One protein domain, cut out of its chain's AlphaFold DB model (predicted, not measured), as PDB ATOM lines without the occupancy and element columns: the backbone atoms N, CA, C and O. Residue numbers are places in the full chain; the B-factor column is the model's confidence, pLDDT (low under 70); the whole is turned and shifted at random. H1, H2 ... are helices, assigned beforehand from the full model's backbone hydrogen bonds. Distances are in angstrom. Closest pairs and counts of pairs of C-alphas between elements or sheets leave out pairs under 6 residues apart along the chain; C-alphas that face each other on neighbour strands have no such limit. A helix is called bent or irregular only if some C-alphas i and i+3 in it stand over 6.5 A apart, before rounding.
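What this domain is: This is residues 467 to 561 of the 598 residues of an uncharacterized protein of Xenopus laevis (UniProt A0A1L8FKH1). A sharply bent long helix, H3, makes the middle of the model together with H2, which is set steeply against both of its arms, H3a and H3b. The small helix H1 and the unnamed stretch of residues 467 to 478 lie towards one end of the long axis and H4 towards the other, both away from this core, and residues 556 to 561 stick out as a free tail. The printed part has 95 residues with four named helices, H1, H2, H3 and H4 in that order along the chain, and no named strand; its class is all helix, with 51 residues in the named helices. The whole is loose, with a radius of gyration of the C-alphas of 15.9 A and spans of 49 by 33 by 24 A.

How they stand to each other: Residues 467 to 478 hold no named element, and H1 follows at residues 479 to 482. A tight link of 4 residues leads to H2, residues 487 to 500, which is apart from H1. A short link of 8 residues leads on to H3, residues 509 to 531, assigned as one helix by its hydrogen bonds but bent: C-alphas 517 and 520 are 7.8 A apart. Its arms H3a, residues 509 to 517, and H3b, residues 520 to 531, stand at a steep tilt of 57 degrees. H2 and H3a touch, closest at the C-alphas of Ile 492 and Val 515, 7.3 A apart, with a steep tilt of 58 degrees, opposite ways. H2 and H3b touch, with residues 522 to 526 of H3b alone; the closest C-alphas are those of Val 491 and Leu 523, 6.7 A apart, and the tilt is a steep 65 degrees, opposite ways. H4, residues 543 to 552, touches no helix, and neither does H1. In H2, H3a, H3b and H4 every O i to N i+4 pair is within hydrogen-bond range; H1 is too short for such a pair.

Where its parts are: H1 begins at C-alpha 479 at (112.594, 152.812, 67.165). H2 is 19.9 A from first to last C-alpha, and its C-alpha 487 is at (101.807, 148.581, 76.582). H3a is 12.9 A long and H3b 16.4 A. H4 is 14.1 A long and ends at C-alpha 552 at (93.471, 148.229, 93.571).

The domain as a whole: The two C-alphas farthest apart are those of Gly 475 and Asp 542, 49.9 A. The printed part has no cut, and the link from H3 to H4, 11 residues, is long. The mean pLDDT of the printed part is 78.0; residues 467 to 484 and 552 to 561 are under 70.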
ATOM      1  N   GLU A 467     114.103 142.597  73.323       67.44
ATOM      2  CA  GLU A 467     112.743 142.986  73.735       67.44
ATOM      3  C   GLU A 467     112.420 144.474  73.497       67.44
ATOM      4  O   GLU A 467     111.250 144.847  73.361       67.44
ATOM      5  N   LYS A 468     113.437 145.347  73.459       66.94
ATOM      6  CA  LYS A 468     113.243 146.781  73.199       66.94
ATOM      7  C   LYS A 468     112.934 147.059  71.727       66.94
ATOM      8  O   LYS A 468     112.096 147.916  71.450       66.94
ATOM      9  N   ASP A 469     113.529 146.284  70.825       62.47
ATOM     10  CA  ASP A 469     113.478 146.492  69.371       62.47
ATOM     11  C   ASP A 469     112.572 145.478  68.653       62.47
ATOM     12  O   ASP A 469     112.184 145.679  67.502       62.47
ATOM     13  N   PHE A 470     112.168 144.421  69.361       59.56
ATOM     14  CA  PHE A 470     111.371 143.288  68.888       59.56
ATOM     15  C   PHE A 470     110.046 143.673  68.195       59.56
ATOM     16  O   PHE A 470     109.479 142.917  67.409       59.56
ATOM     17  N   TRP A 471     109.529 144.870  68.459       61.72
ATOM     18  CA  TRP A 471     108.225 145.350  67.978       61.72
ATOM     19  C   TRP A 471     108.214 145.834  66.539       61.72
ATOM     20  O   TRP A 471     107.158 146.151  65.988       61.72
ATOM     21  N   VAL A 472     109.396 145.914  65.954       52.62
ATOM     22  CA  VAL A 472     109.630 146.318  64.588       52.62
ATOM     23  C   VAL A 472     110.189 145.097  63.879       52.62
ATOM     24  O   VAL A 472     111.143 144.498  64.365       52.62
ATOM     25  N   LEU A 473     109.620 144.723  62.726       52.59
ATOM     26  CA  LEU A 473     110.278 143.759  61.836       52.59
ATOM     27  C   LEU A 473     111.761 144.151  61.729       52.59
ATOM     28  O   LEU A 473     112.013 145.293  61.319       52.59
ATOM     29  N   PRO A 474     112.714 143.275  62.102       44.75
ATOM     30  CA  PRO A 474     114.118 143.645  62.203       44.75
ATOM     31  C   PRO A 474     114.570 144.410  60.953       44.75
ATOM     32  O   PRO A 474     114.494 143.896  59.836       44.75
ATOM     33  N   GLY A 475     114.964 145.675  61.138       47.69
ATOM     34  CA  GLY A 475     115.493 146.530  60.071       47.69
ATOM     35  C   GLY A 475     114.494 147.357  59.247       47.69
ATOM     36  O   GLY A 475     114.905 147.871  58.208       47.69
ATOM     37  N   ARG A 476     113.216 147.516  59.641       50.84
ATOM     38  CA  ARG A 476     112.236 148.266  58.812       50.84
ATOM     39  C   ARG A 476     111.510 149.457  59.438       50.84
ATOM     40  O   ARG A 476     110.786 150.131  58.707       50.84
ATOM     41  N   ALA A 477     111.665 149.761  60.723       48.66
ATOM     42  CA  ALA A 477     110.982 150.920  61.301       48.66
ATOM     43  C   ALA A 477     111.786 151.631  62.398       48.66
ATOM     44  O   ALA A 477     112.586 151.015  63.095       48.66
ATOM     45  N   ASP A 478     111.589 152.947  62.507       56.88
ATOM     46  CA  ASP A 478     112.326 153.826  63.420       56.88
ATOM     47  C   ASP A 478     111.935 153.555  64.888       56.88
ATOM     48  O   ASP A 478     110.790 153.827  65.260       56.88
ATOM     49  N   PRO A 479     112.858 153.091  65.751       54.75
ATOM     50  CA  PRO A 479     112.594 152.812  67.165       54.75
ATOM     51  C   PRO A 479     111.930 153.974  67.924       54.75
ATOM     52  O   PRO A 479     111.127 153.748  68.834       54.75
ATOM     53  N   ASN A 480     112.191 155.227  67.525       60.00
ATOM     54  CA  ASN A 480     111.619 156.409  68.174       60.00
ATOM     55  C   ASN A 480     110.113 156.534  67.940       60.00
ATOM     56  O   ASN A 480     109.376 156.888  68.862       60.00
ATOM     57  N   VAL A 481     109.631 156.182  66.747       56.53
ATOM     58  CA  VAL A 481     108.194 156.154  66.439       56.53
ATOM     59  C   VAL A 481     107.512 155.020  67.209       56.53
ATOM     60  O   VAL A 481     106.364 155.161  67.621       56.53
ATOM     61  N   PHE A 482     108.223 153.930  67.504       51.19
ATOM     62  CA  PHE A 482     107.677 152.732  68.156       51.19
ATOM     63  C   PHE A 482     107.673 152.779  69.685       51.19
ATOM     64  O   PHE A 482     106.953 152.002  70.316       51.19
ATOM     65  N   THR A 483     108.316 153.776  70.302       52.88
ATOM     66  CA  THR A 483     108.001 154.139  71.697       52.88
ATOM     67  C   THR A 483     106.511 154.469  71.896       52.88
ATOM     68  O   THR A 483     106.013 154.408  73.022       52.88
ATOM     69  N   SER A 484     105.776 154.745  70.807       61.12
ATOM     70  CA  SER A 484     104.327 154.961  70.808       61.12
ATOM     71  C   SER A 484     103.471 153.688  70.881       61.12
ATOM     72  O   SER A 484     102.263 153.799  71.102       61.12
ATOM     73  N   VAL A 485     104.047 152.483  70.743       70.75
ATOM     74  CA  VAL A 485     103.266 151.238  70.809       70.75
ATOM     75  C   VAL A 485     102.724 151.044  72.226       70.75
ATOM     76  O   VAL A 485     103.464 151.073  73.226       70.75
ATOM     77  N   SER A 486     101.405 150.844  72.307       84.56
ATOM     78  CA  SER A 486     100.706 150.678  73.576       84.56
ATOM     79  C   SER A 486     101.309 149.519  74.372       84.56
ATOM     80  O   SER A 486     101.798 148.527  73.826       84.56
ATOM     81  N   ARG A 487     101.299 149.641  75.702       86.12
ATOM     82  CA  ARG A 487     101.807 148.581  76.582       86.12
ATOM     83  C   ARG A 487     101.056 147.263  76.363       86.12
ATOM     84  O   ARG A 487     101.685 146.215  76.383       86.12
ATOM     85  N   VAL A 488      99.751 147.329  76.103       88.81
ATOM     86  CA  VAL A 488      98.909 146.161  75.800       88.81
ATOM     87  C   VAL A 488      99.392 145.457  74.533       88.81
ATOM     88  O   VAL A 488      99.596 144.248  74.545       88.81
ATOM     89  N   GLN A 489      99.661 146.211  73.464       88.69
ATOM     90  CA  GLN A 489     100.142 145.636  72.208       88.69
ATOM     91  C   GLN A 489     101.493 144.935  72.380       88.69
ATOM     92  O   GLN A 489     101.726 143.898  71.765       88.69
ATOM     93  N   ARG A 490     102.364 145.465  73.248       89.94
ATOM     94  CA  ARG A 490     103.625 144.805  73.605       89.94
ATOM     95  C   ARG A 490     103.377 143.454  74.275       89.94
ATOM     96  O   ARG A 490     103.898 142.448  73.816       89.94
ATOM     97  N   VAL A 491     102.519 143.393  75.290       92.44
ATOM     98  CA  VAL A 491     102.177 142.114  75.946       92.44
ATOM     99  C   VAL A 491     101.680 141.091  74.925       92.44
ATOM    100  O   VAL A 491     102.207 139.983  74.858       92.44
ATOM    101  N   ILE A 492     100.737 141.492  74.068       93.12
ATOM    102  CA  ILE A 492     100.186 140.615  73.028       93.12
ATOM    103  C   ILE A 492     101.296 140.108  72.106       93.12
ATOM    104  O   ILE A 492     101.435 138.903  71.915       93.12
ATOM    105  N   ASN A 493     102.112 141.005  71.558       92.38
ATOM    106  CA  ASN A 493     103.152 140.628  70.608       92.38
ATOM    107  C   ASN A 493     104.220 139.715  71.251       92.38
ATOM    108  O   ASN A 493     104.690 138.798  70.578       92.38
ATOM    109  N   PHE A 494     104.565 139.892  72.538       92.12
ATOM    110  CA  PHE A 494     105.481 138.975  73.234       92.12
ATOM    111  C   PHE A 494     104.895 137.582  73.383       92.12
ATOM    112  O   PHE A 494     105.557 136.601  73.046       92.12
ATOM    113  N   HIS A 495     103.661 137.486  73.878       94.12
ATOM    114  CA  HIS A 495     103.019 136.192  74.073       94.12
ATOM    115  C   HIS A 495     102.813 135.472  72.743       94.12
ATOM    116  O   HIS A 495     103.101 134.278  72.646       94.12
ATOM    117  N   VAL A 496     102.405 136.196  71.697       94.69
ATOM    118  CA  VAL A 496     102.223 135.633  70.356       94.69
ATOM    119  C   VAL A 496     103.533 135.090  69.798       94.69
ATOM    120  O   VAL A 496     103.567 133.955  69.320       94.69
ATOM    121  N   HIS A 497     104.625 135.849  69.897       92.88
ATOM    122  CA  HIS A 497     105.912 135.380  69.403       92.88
ATOM    123  C   HIS A 497     106.468 134.224  70.232       92.88
ATOM    124  O   HIS A 497     106.925 133.229  69.679       92.88
ATOM    125  N   ARG A 498     106.399 134.306  71.561       93.00
ATOM    126  CA  ARG A 498     106.922 133.252  72.437       93.00
ATOM    127  C   ARG A 498     106.165 131.935  72.268       93.00
ATOM    128  O   ARG A 498     106.768 130.873  72.361       93.00
ATOM    129  N   THR A 499     104.859 132.008  72.016       94.31
ATOM    130  CA  THR A 499     104.002 130.821  71.904       94.31
ATOM    131  C   THR A 499     103.992 130.257  70.486       94.31
ATOM    132  O   THR A 499     104.063 129.043  70.313       94.31
ATOM    133  N   TRP A 500     103.906 131.122  69.471       94.19
ATOM    134  CA  TRP A 500     103.667 130.717  68.079       94.19
ATOM    135  C   TRP A 500     104.631 131.324  67.064       94.19
ATOM    136  O   TRP A 500     104.528 131.033  65.879       94.19
ATOM    137  N   GLY A 501     105.584 132.147  67.488       93.94
ATOM    138  CA  GLY A 501     106.625 132.660  66.604       93.94
ATOM    139  C   GLY A 501     106.196 133.654  65.551       93.94
ATOM    140  O   GLY A 501     106.956 133.938  64.631       93.94
ATOM    141  N   TYR A 502     104.994 134.202  65.694       92.00
ATOM    142  CA  TYR A 502     104.493 135.235  64.805       92.00
ATOM    143  C   TYR A 502     104.691 136.625  65.406       92.00
ATOM    144  O   TYR A 502     104.741 136.809  66.621       92.00
ATOM    145  N   PHE A 503     104.739 137.619  64.527       88.62
ATOM    146  CA  PHE A 503     104.618 139.029  64.879       88.62
ATOM    147  C   PHE A 503     103.220 139.493  64.473       88.62
ATOM    148  O   PHE A 503     102.836 139.295  63.321       88.62
ATOM    149  N   MET A 504     102.453 140.135  65.356       89.56
ATOM    150  CA  MET A 504     101.217 140.805  64.918       89.56
ATOM    151  C   MET A 504     101.603 142.055  64.110       89.56
ATOM    152  O   MET A 504     102.512 142.770  64.541       89.56
ATOM    153  N   PRO A 505     100.957 142.363  62.969       89.50
ATOM    154  CA  PRO A 505      99.691 141.834  62.442       89.50
ATOM    155  C   PRO A 505      99.819 140.672  61.428       89.50
ATOM    156  O   PRO A 505      98.883 140.386  60.690       89.50
ATOM    157  N   TYR A 506     100.977 140.021  61.341       88.38
ATOM    158  CA  TYR A 506     101.269 138.994  60.330       88.38
ATOM    159  C   TYR A 506     100.952 137.565  60.790       88.38
ATOM    160  O   TYR A 506     101.289 136.602  60.103       88.38
ATOM    161  N   ALA A 507     100.347 137.406  61.967       92.44
ATOM    162  CA  ALA A 507      99.957 136.098  62.461       92.44
ATOM    163  C   ALA A 507      98.778 135.530  61.639       92.44
ATOM    164  O   ALA A 507      97.936 136.285  61.157       92.44
ATOM    165  N   PRO A 508      98.676 134.206  61.463       93.38
ATOM    166  CA  PRO A 508      97.512 133.598  60.824       93.38
ATOM    167  C   PRO A 508      96.245 133.772  61.679       93.38
ATOM    168  O   PRO A 508      96.321 133.905  62.897       93.38
ATOM    169  N   LEU A 509      95.063 133.718  61.054       92.00
ATOM    170  CA  LEU A 509      93.777 134.014  61.712       92.00
ATOM    171  C   LEU A 509      93.522 133.183  62.983       92.00
ATOM    172  O   LEU A 509      93.051 133.717  63.982       92.00
ATOM    173  N   TRP A 510      93.908 131.905  62.996       95.81
ATOM    174  CA  TRP A 510      93.743 131.049  64.178       95.81
ATOM    175  C   TRP A 510      94.543 131.550  65.396       95.81
ATOM    176  O   TRP A 510      94.151 131.310  66.535       95.81
ATOM    177  N   VAL A 511      95.648 132.277  65.184       95.38
ATOM    178  CA  VAL A 511      96.396 132.921  66.274       95.38
ATOM    179  C   VAL A 511      95.587 134.071  66.857       95.38
ATOM    180  O   VAL A 511      95.534 134.200  68.075       95.38
ATOM    181  N   TYR A 512      94.898 134.862  66.030       94.12
ATOM    182  CA  TYR A 512      94.025 135.934  66.516       94.12
ATOM    183  C   TYR A 512      92.908 135.397  67.415       94.12
ATOM    184  O   TYR A 512      92.644 135.981  68.463       94.12
ATOM    185  N   GLU A 513      92.302 134.263  67.060       95.56
ATOM    186  CA  GLU A 513      91.283 133.606  67.889       95.56
ATOM    187  C   GLU A 513      91.849 133.174  69.251       95.56
ATOM    188  O   GLU A 513      91.229 133.390  70.293       95.56
ATOM    189  N   LYS A 514      93.069 132.618  69.270       96.62
ATOM    190  CA  LYS A 514      93.746 132.223  70.517       96.62
ATOM    191  C   LYS A 514      94.168 133.422  71.365       96.62
ATOM    192  O   LYS A 514      94.052 133.358  72.589       96.62
ATOM    193  N   VAL A 515      94.616 134.508  70.733       95.81
ATOM    194  CA  VAL A 515      94.906 135.783  71.403       95.81
ATOM    195  C   VAL A 515      93.633 136.332  72.032       95.81
ATOM    196  O   VAL A 515      93.642 136.619  73.220       95.81
ATOM    197  N   ALA A 516      92.527 136.408  71.293       93.31
ATOM    198  CA  ALA A 516      91.256 136.907  71.814       93.31
ATOM    199  C   ALA A 516      90.749 136.095  73.020       93.31
ATOM    200  O   ALA A 516      90.174 136.666  73.939       93.31
ATOM    201  N   ALA A 517      91.016 134.787  73.062       94.69
ATOM    202  CA  ALA A 517      90.666 133.941  74.202       94.69
ATOM    203  C   ALA A 517      91.602 134.098  75.421       94.69
ATOM    204  O   ALA A 517      91.223 133.721  76.525       94.69
ATOM    205  N   SER A 518      92.824 134.611  75.231       94.06
ATOM    206  CA  SER A 518      93.878 134.592  76.262       94.06
ATOM    207  C   SER A 518      94.388 135.976  76.675       94.06
ATOM    208  O   SER A 518      95.095 136.083  77.675       94.06
ATOM    209  N   TYR A 519      94.056 137.039  75.932       93.44
ATOM    210  CA  TYR A 519      94.679 138.355  76.103       93.44
ATOM    211  C   TYR A 519      94.419 138.965  77.484       93.44
ATOM    212  O   TYR A 519      95.312 139.614  78.026       93.44
ATOM    213  N   GLU A 520      93.232 138.748  78.060       90.81
ATOM    214  CA  GLU A 520      92.889 139.265  79.390       90.81
ATOM    215  C   GLU A 520      93.796 138.655  80.450       90.81
ATOM    216  O   GLU A 520      94.406 139.391  81.223       90.81
ATOM    217  N   ASN A 521      93.967 137.332  80.419       93.38
ATOM    218  CA  ASN A 521      94.835 136.616  81.350       93.38
ATOM    219  C   ASN A 521      96.288 137.084  81.220       93.38
ATOM    220  O   ASN A 521      96.924 137.394  82.220       93.38
ATOM    221  N   TRP A 522      96.794 137.240  79.994       94.69
ATOM    222  CA  TRP A 522      98.157 137.741  79.779       94.69
ATOM    223  C   TRP A 522      98.349 139.170  80.286       94.69
ATOM    224  O   TRP A 522      99.392 139.506  80.847       94.69
ATOM    225  N   LEU A 523      97.352 140.036  80.085       92.19
ATOM    226  CA  LEU A 523      97.414 141.411  80.561       92.19
ATOM    227  C   LEU A 523      97.372 141.465  82.089       92.19
ATOM    228  O   LEU A 523      98.129 142.224  82.694       92.19
ATOM    229  N   ILE A 524      96.514 140.647  82.693       90.44
ATOM    230  CA  ILE A 524      96.411 140.463  84.136       90.44
ATOM    231  C   ILE A 524      97.754 140.004  84.715       90.44
ATOM    232  O   ILE A 524      98.274 140.657  85.621       90.44
ATOM    233  N   ASP A 525      98.352 138.954  84.152       90.56
ATOM    234  CA  ASP A 525      99.638 138.419  84.603       90.56
ATOM    235  C   ASP A 525     100.747 139.469  84.490       90.56
ATOM    236  O   ASP A 525     101.546 139.642  85.412       90.56
ATOM    237  N   GLU A 526     100.771 140.248  83.403       91.75
ATOM    238  CA  GLU A 526     101.733 141.337  83.245       91.75
ATOM    239  C   GLU A 526     101.534 142.454  84.282       91.75
ATOM    240  O   GLU A 526     102.513 143.049  84.749       91.75
ATOM    241  N   ILE A 527     100.288 142.790  84.631       88.81
ATOM    242  CA  ILE A 527     100.008 143.798  85.659       88.81
ATOM    243  C   ILE A 527     100.463 143.283  87.023       88.81
ATOM    244  O   ILE A 527     101.229 143.979  87.690       88.81
ATOM    245  N   LEU A 528     100.076 142.059  87.394       89.88
ATOM    246  CA  LEU A 528     100.477 141.428  88.652       89.88
ATOM    247  C   LEU A 528     102.000 141.351  88.781       89.88
ATOM    248  O   LEU A 528     102.564 141.786  89.786       89.88
ATOM    249  N   ARG A 529     102.682 140.904  87.719       89.19
ATOM    250  CA  ARG A 529     104.146 140.818  87.660       89.19
ATOM    251  C   ARG A 529     104.815 142.173  87.880       89.19
ATOM    252  O   ARG A 529     105.818 142.257  88.588       89.19
ATOM    253  N   LYS A 530     104.289 143.244  87.275       88.00
ATOM    254  CA  LYS A 530     104.860 144.594  87.429       88.00
ATOM    255  C   LYS A 530     104.589 145.199  88.796       88.00
ATOM    256  O   LYS A 530     105.482 145.842  89.341       88.00
ATOM    257  N   GLU A 531     103.395 144.979  89.329       88.81
ATOM    258  CA  GLU A 531     103.005 145.468  90.651       88.81
ATOM    259  C   GLU A 531     103.591 144.604  91.780       88.81
ATOM    260  O   GLU A 531     103.475 144.948  92.953       88.81
ATOM    261  N   LYS A 532     104.264 143.495  91.429       91.12
ATOM    262  CA  LYS A 532     104.781 142.481  92.361       91.12
ATOM    263  C   LYS A 532     103.676 141.916  93.261       91.12
ATOM    264  O   LYS A 532     103.923 141.571  94.415       91.12
ATOM    265  N   MET A 533     102.460 141.846  92.728       86.44
ATOM    266  CA  MET A 533     101.317 141.236  93.392       86.44
ATOM    267  C   MET A 533     101.288 139.739  93.092       86.44
ATOM    268  O   MET A 533     101.636 139.302  91.995       86.44
ATOM    269  N   HIS A 534     100.870 138.949  94.075       86.94
ATOM    270  CA  HIS A 534     100.753 137.504  93.928       86.94
ATOM    271  C   HIS A 534      99.500 137.144  93.108       86.94
ATOM    272  O   HIS A 534      98.463 137.793  93.252       86.94
ATOM    273  N   HIS A 535      99.551 136.081  92.294       81.56
ATOM    274  CA  HIS A 535      98.406 135.643  91.471       81.56
ATOM    275  C   HIS A 535      97.148 135.334  92.302       81.56
ATOM    276  O   HIS A 535      96.023 135.505  91.829       81.56
ATOM    277  N   SER A 536      97.327 134.978  93.579       83.00
ATOM    278  CA  SER A 536      96.227 134.728  94.518       83.00
ATOM    279  C   SER A 536      95.335 135.942  94.799       83.00
ATOM    280  O   SER A 536      94.227 135.766  95.300       83.00
ATOM    281  N   CYS A 537      95.784 137.167  94.509       81.94
ATOM    282  CA  CYS A 537      94.964 138.371  94.681       81.94
ATOM    283  C   CYS A 537      93.706 138.327  93.796       81.94
ATOM    284  O   CYS A 537      92.627 138.736  94.212       81.94
ATOM    285  N   LEU A 538      93.802 137.746  92.596       77.31
ATOM    286  CA  LEU A 538      92.673 137.696  91.658       77.31
ATOM    287  C   LEU A 538      91.848 136.417  91.770       77.31
ATOM    288  O   LEU A 538      90.667 136.414  91.422       77.31
ATOM    289  N   THR A 539      92.435 135.352  92.309       78.94
ATOM    290  CA  THR A 539      91.752 134.079  92.568       78.94
ATOM    291  C   THR A 539      91.256 133.951  94.006       78.94
ATOM    292  O   THR A 539      90.787 132.883  94.400       78.94
ATOM    293  N   ASN A 540      91.298 135.035  94.792       76.56
ATOM    294  CA  ASN A 540      90.869 135.024  96.186       76.56
ATOM    295  C   ASN A 540      89.439 134.458  96.304       76.56
ATOM    296  O   ASN A 540      88.528 134.986  95.650       76.56
ATOM    297  N   PRO A 541      89.204 133.383  97.082       77.31
ATOM    298  CA  PRO A 541      87.874 132.788  97.221       77.31
ATOM    299  C   PRO A 541      86.871 133.757  97.861       77.31
ATOM    300  O   PRO A 541      85.675 133.665  97.586       77.31
ATOM    301  N   ASP A 542      87.350 134.719  98.654       84.88
ATOM    302  CA  ASP A 542      86.531 135.791  99.206       84.88
ATOM    303  C   ASP A 542      86.220 136.836  98.125       84.88
ATOM    304  O   ASP A 542      87.087 137.589  97.674       84.88
ATOM    305  N   LYS A 543      84.944 136.888  97.727       82.94
ATOM    306  CA  LYS A 543      84.436 137.815  96.713       82.94
ATOM    307  C   LYS A 543      84.723 139.276  97.071       82.94
ATOM    308  O   LYS A 543      85.084 140.030  96.178       82.94
ATOM    309  N   VAL A 544      84.603 139.668  98.343       85.38
ATOM    310  CA  VAL A 544      84.778 141.068  98.770       85.38
ATOM    311  C   VAL A 544      86.239 141.484  98.639       85.38
ATOM    312  O   VAL A 544      86.533 142.562  98.125       85.38
ATOM    313  N   ARG A 545      87.161 140.606  99.049       79.12
ATOM    314  CA  ARG A 545      88.599 140.848  98.883       79.12
ATOM    315  C   ARG A 545      89.003 140.859  97.415       79.12
ATOM    316  O   ARG A 545      89.727 141.756  97.012       79.12
ATOM    317  N   ARG A 546      88.477 139.936  96.605       80.56
ATOM    318  CA  ARG A 546      88.729 139.907  95.157       80.56
ATOM    319  C   ARG A 546      88.284 141.200  94.470       80.56
ATOM    320  O   ARG A 546      88.981 141.707  93.603       80.56
ATOM    321  N   GLU A 547      87.127 141.737  94.852       78.88
ATOM    322  CA  GLU A 547      86.574 142.975  94.288       78.88
ATOM    323  C   GLU A 547      87.393 144.207  94.715       78.88
ATOM    324  O   GLU A 547      87.623 145.105  93.907       78.88
ATOM    325  N   GLN A 548      87.908 144.220  95.950       79.06
ATOM    326  CA  GLN A 548      88.870 145.230  96.412       79.06
ATOM    327  C   GLN A 548      90.207 145.125  95.673       79.06
ATOM    328  O   GLN A 548      90.711 146.139  95.198       79.06
ATOM    329  N   ASP A 549      90.756 143.921  95.518       74.69
ATOM    330  CA  ASP A 549      92.010 143.684  94.796       74.69
ATOM    331  C   ASP A 549      91.876 144.110  93.318       74.69
ATOM    332  O   ASP A 549      92.771 144.752  92.769       74.69
ATOM    333  N   TRP A 550      90.708 143.880  92.701       72.38
ATOM    334  CA  TRP A 550      90.373 144.396  91.368       72.38
ATOM    335  C   TRP A 550      90.275 145.924  91.295       72.38
ATOM    336  O   TRP A 550      90.650 146.504  90.280       72.38
ATOM    337  N   GLN A 551      89.792 146.588  92.348       76.00
ATOM    338  CA  GLN A 551      89.795 148.055  92.432       76.00
ATOM    339  C   GLN A 551      91.201 148.626  92.663       76.00
ATOM    340  O   GLN A 551      91.472 149.758  92.263       76.00
ATOM    341  N   TYR A 552      92.082 147.856  93.308       67.44
ATOM    342  CA  TYR A 552      93.471 148.229  93.571       67.44
ATOM    343  C   TYR A 552      94.405 147.992  92.390       67.44
ATOM    344  O   TYR A 552      95.436 148.666  92.329       67.44
ATOM    345  N   LEU A 553      94.068 147.090  91.457       67.06
ATOM    346  CA  LEU A 553      94.773 146.996  90.182       67.06
ATOM    347  C   LEU A 553      94.780 148.399  89.569       67.06
ATOM    348  O   LEU A 553      93.708 148.937  89.271       67.06
ATOM    349  N   PRO A 554      95.956 149.031  89.404       55.28
ATOM    350  CA  PRO A 554      96.024 150.379  88.890       55.28
ATOM    351  C   PRO A 554      95.644 150.308  87.415       55.28
ATOM    352  O   PRO A 554      96.491 150.162  86.534       55.28
ATOM    353  N   CYS A 555      94.345 150.432  87.136       52.88
ATOM    354  CA  CYS A 555      93.843 150.931  85.874       52.88
ATOM    355  C   CYS A 555      94.454 152.326  85.770       52.88
ATOM    356  O   CYS A 555      93.985 153.264  86.415       52.88
ATOM    357  N   GLY A 556      95.637 152.379  85.147       45.47
ATOM    358  CA  GLY A 556      96.615 153.437  85.355       45.47
ATOM    359  C   GLY A 556      95.949 154.797  85.313       45.47
ATOM    360  O   GLY A 556      95.104 155.010  84.447       45.47
ATOM    361  N   LYS A 557      96.316 155.678  86.260       41.12
ATOM    362  CA  LYS A 557      95.888 157.084  86.314       41.12
ATOM    363  C   LYS A 557      95.642 157.570  84.892       41.12
ATOM    364  O   LYS A 557      96.594 157.688  84.119       41.12
ATOM    365  N   TYR A 558      94.365 157.719  84.562       38.84
ATOM    366  CA  TYR A 558      93.876 158.000  83.225       38.84
ATOM    367  C   TYR A 558      94.657 159.210  82.704       38.84
ATOM    368  O   TYR A 558      94.481 160.324  83.197       38.84
ATOM    369  N   ASN A 559      95.594 158.995  81.776       38.91
ATOM    370  CA  ASN A 559      96.141 160.120  81.032       38.91
ATOM    371  C   ASN A 559      94.957 160.690  80.244       38.91
ATOM    372  O   ASN A 559      94.250 159.895  79.616       38.91
ATOM    373  N   PRO A 560      94.700 162.010  80.296       35.44
ATOM    374  CA  PRO A 560      93.558 162.602  79.618       35.44
ATOM    375  C   PRO A 560      93.551 162.141  78.163       35.44
ATOM    376  O   PRO A 560      94.592 162.131  77.500       35.44
ATOM    377  N   THR A 561      92.381 161.670  77.743       40.56
ATOM    378  CA  THR A 561      92.069 160.999  76.484       40.56
ATOM    379  C   THR A 561      92.919 161.539  75.334       40.56
ATOM    380  O   THR A 561      92.647 162.605  74.786       40.56
TER     381      THR A 561